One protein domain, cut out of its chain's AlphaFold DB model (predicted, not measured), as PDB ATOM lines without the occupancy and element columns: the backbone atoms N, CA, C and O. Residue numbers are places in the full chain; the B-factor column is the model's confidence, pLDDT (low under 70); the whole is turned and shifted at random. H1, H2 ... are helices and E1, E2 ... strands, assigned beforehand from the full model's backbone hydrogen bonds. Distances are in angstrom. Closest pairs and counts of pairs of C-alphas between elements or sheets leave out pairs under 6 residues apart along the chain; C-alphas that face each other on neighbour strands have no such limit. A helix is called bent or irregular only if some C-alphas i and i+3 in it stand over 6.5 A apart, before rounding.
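This is residues 16 to 81 of the 154 residues of an uncharacterized protein of Clostridiaceae bacterium (UniProt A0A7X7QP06). Picture a helical hairpin, H3 and H4, on one side of an open frame: the short strand E1 packs beside H3, and H1 and then H2 lead away to the far side, leaving a wide space between H2 and H3. Residues 46 to 53 bridge that space back to H3, and residues 41 to 47, of which 41 to 45 belong to H2, stick out free. The printed part has 66 residues, with one named strand followed by four named helices in the order E1, H1, H2, H3, H4, and is mostly helix. It is only just compact, close to loose, with a radius of gyration of the C-alphas of 12.5 A and spans of 33 by 24 by 24 A.

Start at Glu 16 and go on to C-alpha 23 at (-40.336, -54.796, -39.598), where E1 begins; it holds residues 23 to 25. H1 takes residues 28 to 34 and is 10.1 A long. Next comes H2, residues 37 to 45, 14.3 A long and neither bent nor irregular, but only just: C-alphas 37 and 40 are 6.3 A apart. Find C-alpha 54 at (-48.564, -51.641, -50.228); from there H3 runs 14.2 A to residue 63. H4, residues 66 to 79, is the longest helix at 20.1 A and ends at C-alpha 79, (-59.683, -46.387, -49.076); it is irregular, with C-alphas 67 and 70 8.4 A apart.

Look first at residues 16 to 17, which pair antiparallel with residues 23 to 24 of E1; E1 pairs with no named strand. The closest C-alphas of E1 and H3 are those of Ile 24 and Val 60, 5.9 A apart. E1 and H1 meet only through their link, and so do H1 and H2. H1 is close to H3 but not clearly touching it, with the C-alphas of Ser 28 and Ala 63 closest at 7.9 A; their lines are about perpendicular, at 84 degrees. H2 is apart from E1, H3 and H4. H3 and H4 touch and form a helical hairpin, at a shallow tilt of 31 degrees, opposite ways; their closest C-alphas, of Ala 62 and Tyr 69, are 4.7 A apart. Every O i to N i+4 pair is within hydrogen-bond range in H3, against 2 of 3 in H1, 8 of 10 in H4 and 2 of 5 in H2, where 5 of 6 O i to N i+3 pairs are within range.

The two C-alphas farthest apart are those of Asp 34 and Ala 81, at 34.6 A. The printed part has no cut and no long link; the link from H2 to H3 has 8 residues and is short. Check the B-factor column at residues 39 to 51, where pLDDT is under 70; the mean of the printed part is 78.7.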
ATOM      1  N   GLU A  16     -38.794 -57.133 -34.983       89.50
ATOM      2  CA  GLU A  16     -38.129 -58.180 -35.782       89.50
ATOM      3  C   GLU A  16     -38.533 -58.059 -37.245       89.50
ATOM      4  O   GLU A  16     -39.592 -57.518 -37.552       89.50
ATOM      5  N   LEU A  17     -37.724 -58.595 -38.154       86.38
ATOM      6  CA  LEU A  17     -38.156 -58.777 -39.535       86.38
ATOM      7  C   LEU A  17     -38.969 -60.070 -39.664       86.38
ATOM      8  O   LEU A  17     -38.550 -61.119 -39.171       86.38
ATOM      9  N   ASP A  18     -40.112 -60.003 -40.343       83.75
ATOM     10  CA  ASP A  18     -40.845 -61.202 -40.752       83.75
ATOM     11  C   ASP A  18     -40.127 -61.951 -41.894       83.75
ATOM     12  O   ASP A  18     -39.060 -61.554 -42.376       83.75
ATOM     13  N   GLU A  19     -40.719 -63.058 -42.350       82.38
ATOM     14  CA  GLU A  19     -40.156 -63.881 -43.429       82.38
ATOM     15  C   GLU A  19     -40.026 -63.145 -44.778       82.38
ATOM     16  O   GLU A  19     -39.241 -63.560 -45.635       82.38
ATOM     17  N   PHE A  20     -40.739 -62.028 -44.952       79.88
ATOM     18  CA  PHE A  20     -40.714 -61.174 -46.139       79.88
ATOM     19  C   PHE A  20     -39.803 -59.946 -45.967       79.88
ATOM     20  O   PHE A  20     -39.576 -59.194 -46.918       79.88
ATOM     21  N   GLY A  21     -39.205 -59.770 -44.784       77.12
ATOM     22  CA  GLY A  21     -38.328 -58.649 -44.462       77.12
ATOM     23  C   GLY A  21     -39.067 -57.382 -44.029       77.12
ATOM     24  O   GLY A  21     -38.482 -56.298 -44.109       77.12
ATOM     25  N   ALA A  22     -40.326 -57.493 -43.597       81.56
ATOM     26  CA  ALA A  22     -41.106 -56.392 -43.047       81.56
ATOM     27  C   ALA A  22     -40.851 -56.244 -41.530       81.56
ATOM     28  O   ALA A  22     -40.854 -57.244 -40.814       81.56
ATOM     29  N   PRO A  23     -40.609 -55.022 -41.016       83.62
ATOM     30  CA  PRO A  23     -40.336 -54.796 -39.598       83.62
ATOM     31  C   PRO A  23     -41.615 -54.870 -38.754       83.62
ATOM     32  O   PRO A  23     -42.431 -53.958 -38.786       83.62
ATOM     33  N   ILE A  24     -41.772 -55.932 -37.968       87.00
ATOM     34  CA  ILE A  24     -42.909 -56.168 -37.075       87.00
ATOM     35  C   ILE A  24     -42.541 -55.794 -35.640       87.00
ATOM     36  O   ILE A  24     -41.604 -56.339 -35.051       87.00
ATOM     37  N   VAL A  25     -43.295 -54.855 -35.070       88.50
ATOM     38  CA  VAL A  25     -43.115 -54.378 -33.695       88.50
ATOM     39  C   VAL A  25     -43.344 -55.486 -32.658       88.50
ATOM     40  O   VAL A  25     -44.262 -56.295 -32.785       88.50
ATOM     41  N   LYS A  26     -42.514 -55.512 -31.608       89.50
ATOM     42  CA  LYS A  26     -42.654 -56.450 -30.477       89.50
ATOM     43  C   LYS A  26     -43.614 -55.949 -29.398       89.50
ATOM     44  O   LYS A  26     -44.363 -56.740 -28.832       89.50
ATOM     45  N   ASP A  27     -43.563 -54.651 -29.098       88.94
ATOM     46  CA  ASP A  27     -44.389 -53.983 -28.086       88.94
ATOM     47  C   ASP A  27     -44.827 -52.603 -28.596       88.94
ATOM     48  O   ASP A  27     -44.092 -51.614 -28.507       88.94
ATOM     49  N   SER A  28     -46.033 -52.542 -29.162       84.25
ATOM     50  CA  SER A  28     -46.563 -51.303 -29.738       84.25
ATOM     51  C   SER A  28     -46.872 -50.243 -28.678       84.25
ATOM     52  O   SER A  28     -46.722 -49.052 -28.939       84.25
ATOM     53  N   ALA A  29     -47.236 -50.640 -27.454       86.12
ATOM     54  CA  ALA A  29     -47.583 -49.702 -26.390       86.12
ATOM     55  C   ALA A  29     -46.347 -49.009 -25.798       86.12
ATOM     56  O   ALA A  29     -46.413 -47.833 -25.425       86.12
ATOM     57  N   TYR A  30     -45.228 -49.729 -25.692       86.50
ATOM     58  CA  TYR A  30     -43.940 -49.141 -25.337       86.50
ATOM     59  C   TYR A  30     -43.432 -48.219 -26.451       86.50
ATOM     60  O   TYR A  30     -43.088 -47.064 -26.185       86.50
ATOM     61  N   ASN A  31     -43.453 -48.693 -27.699       82.12
ATOM     62  CA  ASN A  31     -42.958 -47.925 -28.837       82.12
ATOM     63  C   ASN A  31     -43.732 -46.617 -29.046       82.12
ATOM     64  O   ASN A  31     -43.093 -45.572 -29.166       82.12
ATOM     65  N   ALA A  32     -45.063 -46.627 -28.944       82.50
ATOM     66  CA  ALA A  32     -45.890 -45.424 -29.081       82.50
ATOM     67  C   ALA A  32     -45.544 -44.319 -28.066       82.50
ATOM     68  O   ALA A  32     -45.762 -43.133 -28.317       82.50
ATOM     69  N   LYS A  33     -44.997 -44.683 -26.898       84.12
ATOM     70  CA  LYS A  33     -44.615 -43.718 -25.858       84.12
ATOM     71  C   LYS A  33     -43.228 -43.126 -26.064       84.12
ATOM     72  O   LYS A  33     -43.014 -41.996 -25.641       84.12
ATOM     73  N   ASP A  34     -42.309 -43.864 -26.683       81.69
ATOM     74  CA  ASP A  34     -40.878 -43.534 -26.647       81.69
ATOM     75  C   ASP A  34     -40.189 -43.588 -28.019       81.69
ATOM     76  O   ASP A  34     -39.410 -42.700 -28.356       81.69
ATOM     77  N   LYS A  35     -40.486 -44.602 -28.839       76.69
ATOM     78  CA  LYS A  35     -39.756 -44.884 -30.083       76.69
ATOM     79  C   LYS A  35     -40.466 -44.421 -31.349       76.69
ATOM     80  O   LYS A  35     -39.792 -44.039 -32.293       76.69
ATOM     81  N   ASP A  36     -41.790 -44.361 -31.391       72.81
ATOM     82  CA  ASP A  36     -42.474 -43.958 -32.625       72.81
ATOM     83  C   ASP A  36     -42.298 -42.458 -32.925       72.81
ATOM     84  O   ASP A  36     -42.445 -42.035 -34.066       72.81
ATOM     85  N   TRP A  37     -41.892 -41.637 -31.949       72.06
ATOM     86  CA  TRP A  37     -41.609 -40.211 -32.160       72.06
ATOM     87  C   TRP A  37     -40.412 -39.967 -33.085       72.06
ATOM     88  O   TRP A  37     -40.453 -39.058 -33.914       72.06
ATOM     89  N   ILE A  38     -39.376 -40.815 -33.014       70.12
ATOM     90  CA  ILE A  38     -38.166 -40.652 -33.837       70.12
ATOM     91  C   ILE A  38     -38.411 -40.960 -35.317       70.12
ATOM     92  O   ILE A  38     -37.606 -40.561 -36.162       70.12
ATOM     93  N   ARG A  39     -39.529 -41.623 -35.660       69.06
ATOM     94  CA  ARG A  39     -39.854 -41.937 -37.055       69.06
ATOM     95  C   ARG A  39     -39.949 -40.646 -37.865       69.06
ATOM     96  O   ARG A  39     -39.270 -40.512 -38.881       69.06
ATOM     97  N   HIS A  40     -40.705 -39.652 -37.397       64.50
ATOM     98  CA  HIS A  40     -40.911 -38.392 -38.120       64.50
ATOM     99  C   HIS A  40     -39.626 -37.569 -38.253       64.50
ATOM    100  O   HIS A  40     -39.387 -37.004 -39.316       64.50
ATOM    101  N   ASP A  41     -38.752 -37.577 -37.247       62.03
ATOM    102  CA  ASP A  41     -37.450 -36.906 -37.338       62.03
ATOM    103  C   ASP A  41     -36.545 -37.566 -38.383       62.03
ATOM    104  O   ASP A  41     -35.834 -36.891 -39.131       62.03
ATOM    105  N   MET A  42     -36.628 -38.889 -38.518       59.41
ATOM    106  CA  MET A  42     -35.917 -39.600 -39.570       59.41
ATOM    107  C   MET A  42     -36.411 -39.259 -40.972       59.41
ATOM    108  O   MET A  42     -35.595 -39.256 -41.886       59.41
ATOM    109  N   PHE A  43     -37.683 -38.886 -41.151       57.41
ATOM    110  CA  PHE A  43     -38.206 -38.434 -42.448       57.41
ATOM    111  C   PHE A  43     -37.406 -37.260 -43.024       57.41
ATOM    112  O   PHE A  43     -37.230 -37.172 -44.238       57.41
ATOM    113  N   LEU A  44     -36.879 -36.389 -42.158       55.84
ATOM    114  CA  LEU A  44     -36.131 -35.199 -42.563       55.84
ATOM    115  C   LEU A  44     -34.704 -35.503 -43.048       55.84
ATOM    116  O   LEU A  44     -34.144 -34.709 -43.801       55.84
ATOM    117  N   VAL A  45     -34.103 -36.627 -42.636       55.19
ATOM    118  CA  VAL A  45     -32.682 -36.942 -42.906       55.19
ATOM    119  C   VAL A  45     -32.458 -38.248 -43.665       55.19
ATOM    120  O   VAL A  45     -31.421 -38.426 -44.303       55.19
ATOM    121  N   GLY A  46     -33.420 -39.160 -43.637       49.47
ATOM    122  CA  GLY A  46     -33.350 -40.454 -44.289       49.47
ATOM    123  C   GLY A  46     -34.750 -40.852 -44.694       49.47
ATOM    124  O   GLY A  46     -35.540 -41.236 -43.844       49.47
ATOM    125  N   ASN A  47     -35.028 -40.737 -45.992       48.88
ATOM    126  CA  ASN A  47     -36.243 -41.204 -46.647       48.88
ATOM    127  C   ASN A  47     -36.796 -42.439 -45.916       48.88
ATOM    128  O   ASN A  47     -36.182 -43.506 -46.029       48.88
ATOM    129  N   GLN A  48     -37.833 -42.256 -45.079       52.16
ATOM    130  CA  GLN A  48     -38.305 -43.307 -44.172       52.16
ATOM    131  C   GLN A  48     -38.511 -44.540 -45.020       52.16
ATOM    132  O   GLN A  48     -39.245 -44.452 -46.000       52.16
ATOM    133  N   GLY A  49     -37.769 -45.613 -44.728       53.28
ATOM    134  CA  GLY A  49     -37.603 -46.724 -45.654       53.28
ATOM    135  C   GLY A  49     -38.943 -47.108 -46.258       53.28
ATOM    136  O   GLY A  49     -39.777 -47.684 -45.567       53.28
ATOM    137  N   TYR A  50     -39.167 -46.741 -47.524       59.25
ATOM    138  CA  TYR A  50     -40.433 -47.047 -48.163       59.25
ATOM    139  C   TYR A  50     -40.581 -48.567 -48.141       59.25
ATOM    140  O   TYR A  50     -39.682 -49.324 -48.557       59.25
ATOM    141  N   PHE A  51     -41.714 -49.016 -47.614       69.69
ATOM    142  CA  PHE A  51     -42.138 -50.395 -47.764       69.69
ATOM    143  C   PHE A  51     -42.089 -50.749 -49.253       69.69
ATOM    144  O   PHE A  51     -42.330 -49.904 -50.115       69.69
ATOM    145  N   ALA A  52     -41.635 -51.966 -49.575       70.88
ATOM    146  CA  ALA A  52     -41.454 -52.337 -50.983       70.88
ATOM    147  C   ALA A  52     -42.805 -52.431 -51.692       70.88
ATOM    148  O   ALA A  52     -42.884 -52.218 -52.900       70.88
ATOM    149  N   THR A  53     -43.839 -52.767 -50.927       78.75
ATOM    150  CA  THR A  53     -45.185 -53.019 -51.404       78.75
ATOM    151  C   THR A  53     -46.204 -52.349 -50.481       78.75
ATOM    152  O   THR A  53     -45.922 -52.065 -49.314       78.75
ATOM    153  N   VAL A  54     -47.406 -52.105 -51.014       78.81
ATOM    154  CA  VAL A  54     -48.564 -51.641 -50.228       78.81
ATOM    155  C   VAL A  54     -48.944 -52.675 -49.167       78.81
ATOM    156  O   VAL A  54     -49.336 -52.312 -48.066       78.81
ATOM    157  N   GLU A  55     -48.778 -53.960 -49.474       83.00
ATOM    158  CA  GLU A  55     -49.064 -55.050 -48.546       83.00
ATOM    159  C   GLU A  55     -48.147 -55.001 -47.316       83.00
ATOM    160  O   GLU A  55     -48.641 -55.060 -46.193       83.00
ATOM    161  N   ASP A  56     -46.840 -54.805 -47.506       80.56
ATOM    162  CA  ASP A  56     -45.891 -54.659 -46.394       80.56
ATOM    163  C   ASP A  56     -46.221 -53.424 -45.543       80.56
ATOM    164  O   ASP A  56     -46.185 -53.493 -44.316       80.56
ATOM    165  N   PHE A  57     -46.581 -52.304 -46.185       82.06
ATOM    166  CA  PHE A  57     -47.010 -51.092 -45.480       82.06
ATOM    167  C   PHE A  57     -48.262 -51.352 -44.636       82.06
ATOM    168  O   PHE A  57     -48.275 -51.026 -43.447       82.06
ATOM    169  N   ASN A  58     -49.293 -51.969 -45.217       85.12
ATOM    170  CA  ASN A  58     -50.545 -52.256 -44.521       85.12
ATOM    171  C   ASN A  58     -50.316 -53.212 -43.347       85.12
ATOM    172  O   ASN A  58     -50.816 -52.958 -42.254       85.12
ATOM    173  N   LYS A  59     -49.524 -54.277 -43.546       85.44
ATOM    174  CA  LYS A  59     -49.215 -55.273 -42.509       85.44
ATOM    175  C   LYS A  59     -48.469 -54.668 -41.327       85.44
ATOM    176  O   LYS A  59     -48.832 -54.932 -40.183       85.44
ATOM    177  N   VAL A  60     -47.439 -53.867 -41.596       84.19
ATOM    178  CA  VAL A  60     -46.623 -53.232 -40.552       84.19
ATOM    179  C   VAL A  60     -47.431 -52.174 -39.810       84.19
ATOM    180  O   VAL A  60     -47.431 -52.152 -38.583       84.19
ATOM    181  N   THR A  61     -48.211 -51.370 -40.532       84.44
ATOM    182  CA  THR A  61     -49.092 -50.372 -39.913       84.44
ATOM    183  C   THR A  61     -50.177 -51.026 -39.052       84.44
ATOM    184  O   THR A  61     -50.455 -50.576 -37.941       84.44
ATOM    185  N   ALA A  62     -50.782 -52.119 -39.522       88.44
ATOM    186  CA  ALA A  62     -51.783 -52.860 -38.761       88.44
ATOM    187  C   ALA A  62     -51.192 -53.528 -37.508       88.44
ATOM    188  O   ALA A  62     -51.871 -53.599 -36.483       88.44
ATOM    189  N   ALA A  63     -49.922 -53.953 -37.544       87.06
ATOM    190  CA  ALA A  63     -49.234 -54.550 -36.396       87.06
ATOM    191  C   ALA A  63     -49.085 -53.586 -35.203       87.06
ATOM    192  O   ALA A  63     -48.995 -54.042 -34.064       87.06
ATOM    193  N   GLU A  64     -49.131 -52.266 -35.426       84.75
ATOM    194  CA  GLU A  64     -49.187 -51.271 -34.341       84.75
ATOM    195  C   GLU A  64     -50.499 -51.355 -33.537       84.75
ATOM    196  O   GLU A  64     -50.537 -50.985 -32.361       84.75
ATOM    197  N   ASN A  65     -51.564 -51.904 -34.134       87.12
ATOM    198  CA  ASN A  65     -52.893 -52.032 -33.542       87.12
ATOM    199  C   ASN A  65     -53.341 -53.506 -33.488       87.12
ATOM    200  O   ASN A  65     -54.307 -53.865 -34.162       87.12
ATOM    201  N   PRO A  66     -52.711 -54.377 -32.667       86.12
ATOM    202  CA  PRO A  66     -52.952 -55.824 -32.708       86.12
ATOM    203  C   PRO A  66     -54.422 -56.223 -32.535       86.12
ATOM    204  O   PRO A  66     -54.891 -57.164 -33.165       86.12
ATOM    205  N   THR A  67     -55.167 -55.497 -31.697       92.94
ATOM    206  CA  THR A  67     -56.601 -55.738 -31.465       92.94
ATOM    207  C   THR A  67     -57.466 -55.434 -32.691       92.94
ATOM    208  O   THR A  67     -58.501 -56.068 -32.863       92.94
ATOM    209  N   TYR A  68     -57.046 -54.492 -33.535       89.88
ATOM    210  CA  TYR A  68     -57.797 -53.995 -34.691       89.88
ATOM    211  C   TYR A  68     -57.071 -54.276 -36.010       89.88
ATOM    212  O   TYR A  68     -57.308 -53.593 -37.002       89.88
ATOM    213  N   TYR A  69     -56.168 -55.257 -36.028       91.31
ATOM    214  CA  TYR A  69     -55.280 -55.519 -37.158       91.31
ATOM    215  C   TYR A  69     -56.054 -55.641 -38.480       91.31
ATOM    216  O   TYR A  69     -55.814 -54.886 -39.422       91.31
ATOM    217  N   ASP A  70     -57.048 -56.531 -38.514       92.38
ATOM    218  CA  ASP A  70     -57.865 -56.783 -39.706       92.38
ATOM    219  C   ASP A  70     -58.698 -55.557 -40.110       92.38
ATOM    220  O   ASP A  70     -58.912 -55.310 -41.298       92.38
ATOM    221  N   ASP A  71     -59.151 -54.760 -39.136       91.69
ATOM    222  CA  ASP A  71     -59.874 -53.515 -39.397       91.69
ATOM    223  C   ASP A  71     -58.974 -52.476 -40.067       91.69
ATOM    224  O   ASP A  71     -59.407 -51.804 -41.005       91.69
ATOM    225  N   VAL A  72     -57.716 -52.366 -39.628       88.38
ATOM    226  CA  VAL A  72     -56.730 -51.450 -40.211       88.38
ATOM    227  C   VAL A  72     -56.375 -51.875 -41.635       88.38
ATOM    228  O   VAL A  72     -56.400 -51.032 -42.532       88.38
ATOM    229  N   VAL A  73     -56.116 -53.166 -41.877       89.56
ATOM    230  CA  VAL A  73     -55.841 -53.679 -43.234       89.56
ATOM    231  C   VAL A  73     -57.013 -53.377 -44.170       89.56
ATOM    232  O   VAL A  73     -56.827 -52.770 -45.226       89.56
ATOM    233  N   ARG A  74     -58.236 -53.710 -43.744       88.56
ATOM    234  CA  ARG A  74     -59.454 -53.473 -44.526       88.56
ATOM    235  C   ARG A  74     -59.723 -51.989 -44.770       88.56
ATOM    236  O   ARG A  74     -60.240 -51.638 -45.826       88.56
ATOM    237  N   ASN A  75     -59.396 -51.108 -43.824       85.69
ATOM    238  CA  ASN A  75     -59.519 -49.662 -44.017       85.69
ATOM    239  C   ASN A  75     -58.648 -49.196 -45.192       85.69
ATOM    240  O   ASN A  75     -59.164 -48.570 -46.118       85.69
ATOM    241  N   TYR A  76     -57.370 -49.581 -45.206       83.81
ATOM    242  CA  TYR A  76     -56.467 -49.223 -46.298       83.81
ATOM    243  C   TYR A  76     -56.923 -49.791 -47.645       83.81
ATOM    244  O   TYR A  76     -56.934 -49.060 -48.634       83.81
ATOM    245  N   GLU A  77     -57.373 -51.047 -47.695       85.75
ATOM    246  CA  GLU A  77     -57.925 -51.642 -48.921       85.75
ATOM    247  C   GLU A  77     -59.169 -50.894 -49.420       85.75
ATOM    248  O   GLU A  77     -59.260 -50.542 -50.598       85.75
ATOM    249  N   ASN A  78     -60.105 -50.585 -48.518       84.00
ATOM    250  CA  ASN A  78     -61.333 -49.869 -48.853       84.00
ATOM    251  C   ASN A  78     -61.071 -48.422 -49.282       84.00
ATOM    252  O   ASN A  78     -61.781 -47.912 -50.144       84.00
ATOM    253  N   SER A  79     -60.052 -47.765 -48.720       76.25
ATOM    254  CA  SER A  79     -59.683 -46.387 -49.076       76.25
ATOM    255  C   SER A  79     -59.226 -46.237 -50.534       76.25
ATOM    256  O   SER A  79     -59.246 -45.136 -51.081       76.25
ATOM    257  N   LEU A  80     -58.846 -47.350 -51.169       76.44
ATOM    258  CA  LEU A  80     -58.409 -47.424 -52.563       76.44
ATOM    259  C   LEU A  80     -59.485 -47.994 -53.501       76.44
ATOM    260  O   LEU A  80     -59.248 -48.111 -54.705       76.44
ATOM    261  N   ALA A  81     -60.652 -48.368 -52.975       79.38
ATOM    262  CA  ALA A  81     -61.738 -48.971 -53.737       79.38
ATOM    263  C   ALA A  81     -62.837 -47.948 -54.079       79.38
ATOM    264  O   ALA A  81     -63.109 -47.010 -53.333       79.38
TER     265      ALA A  81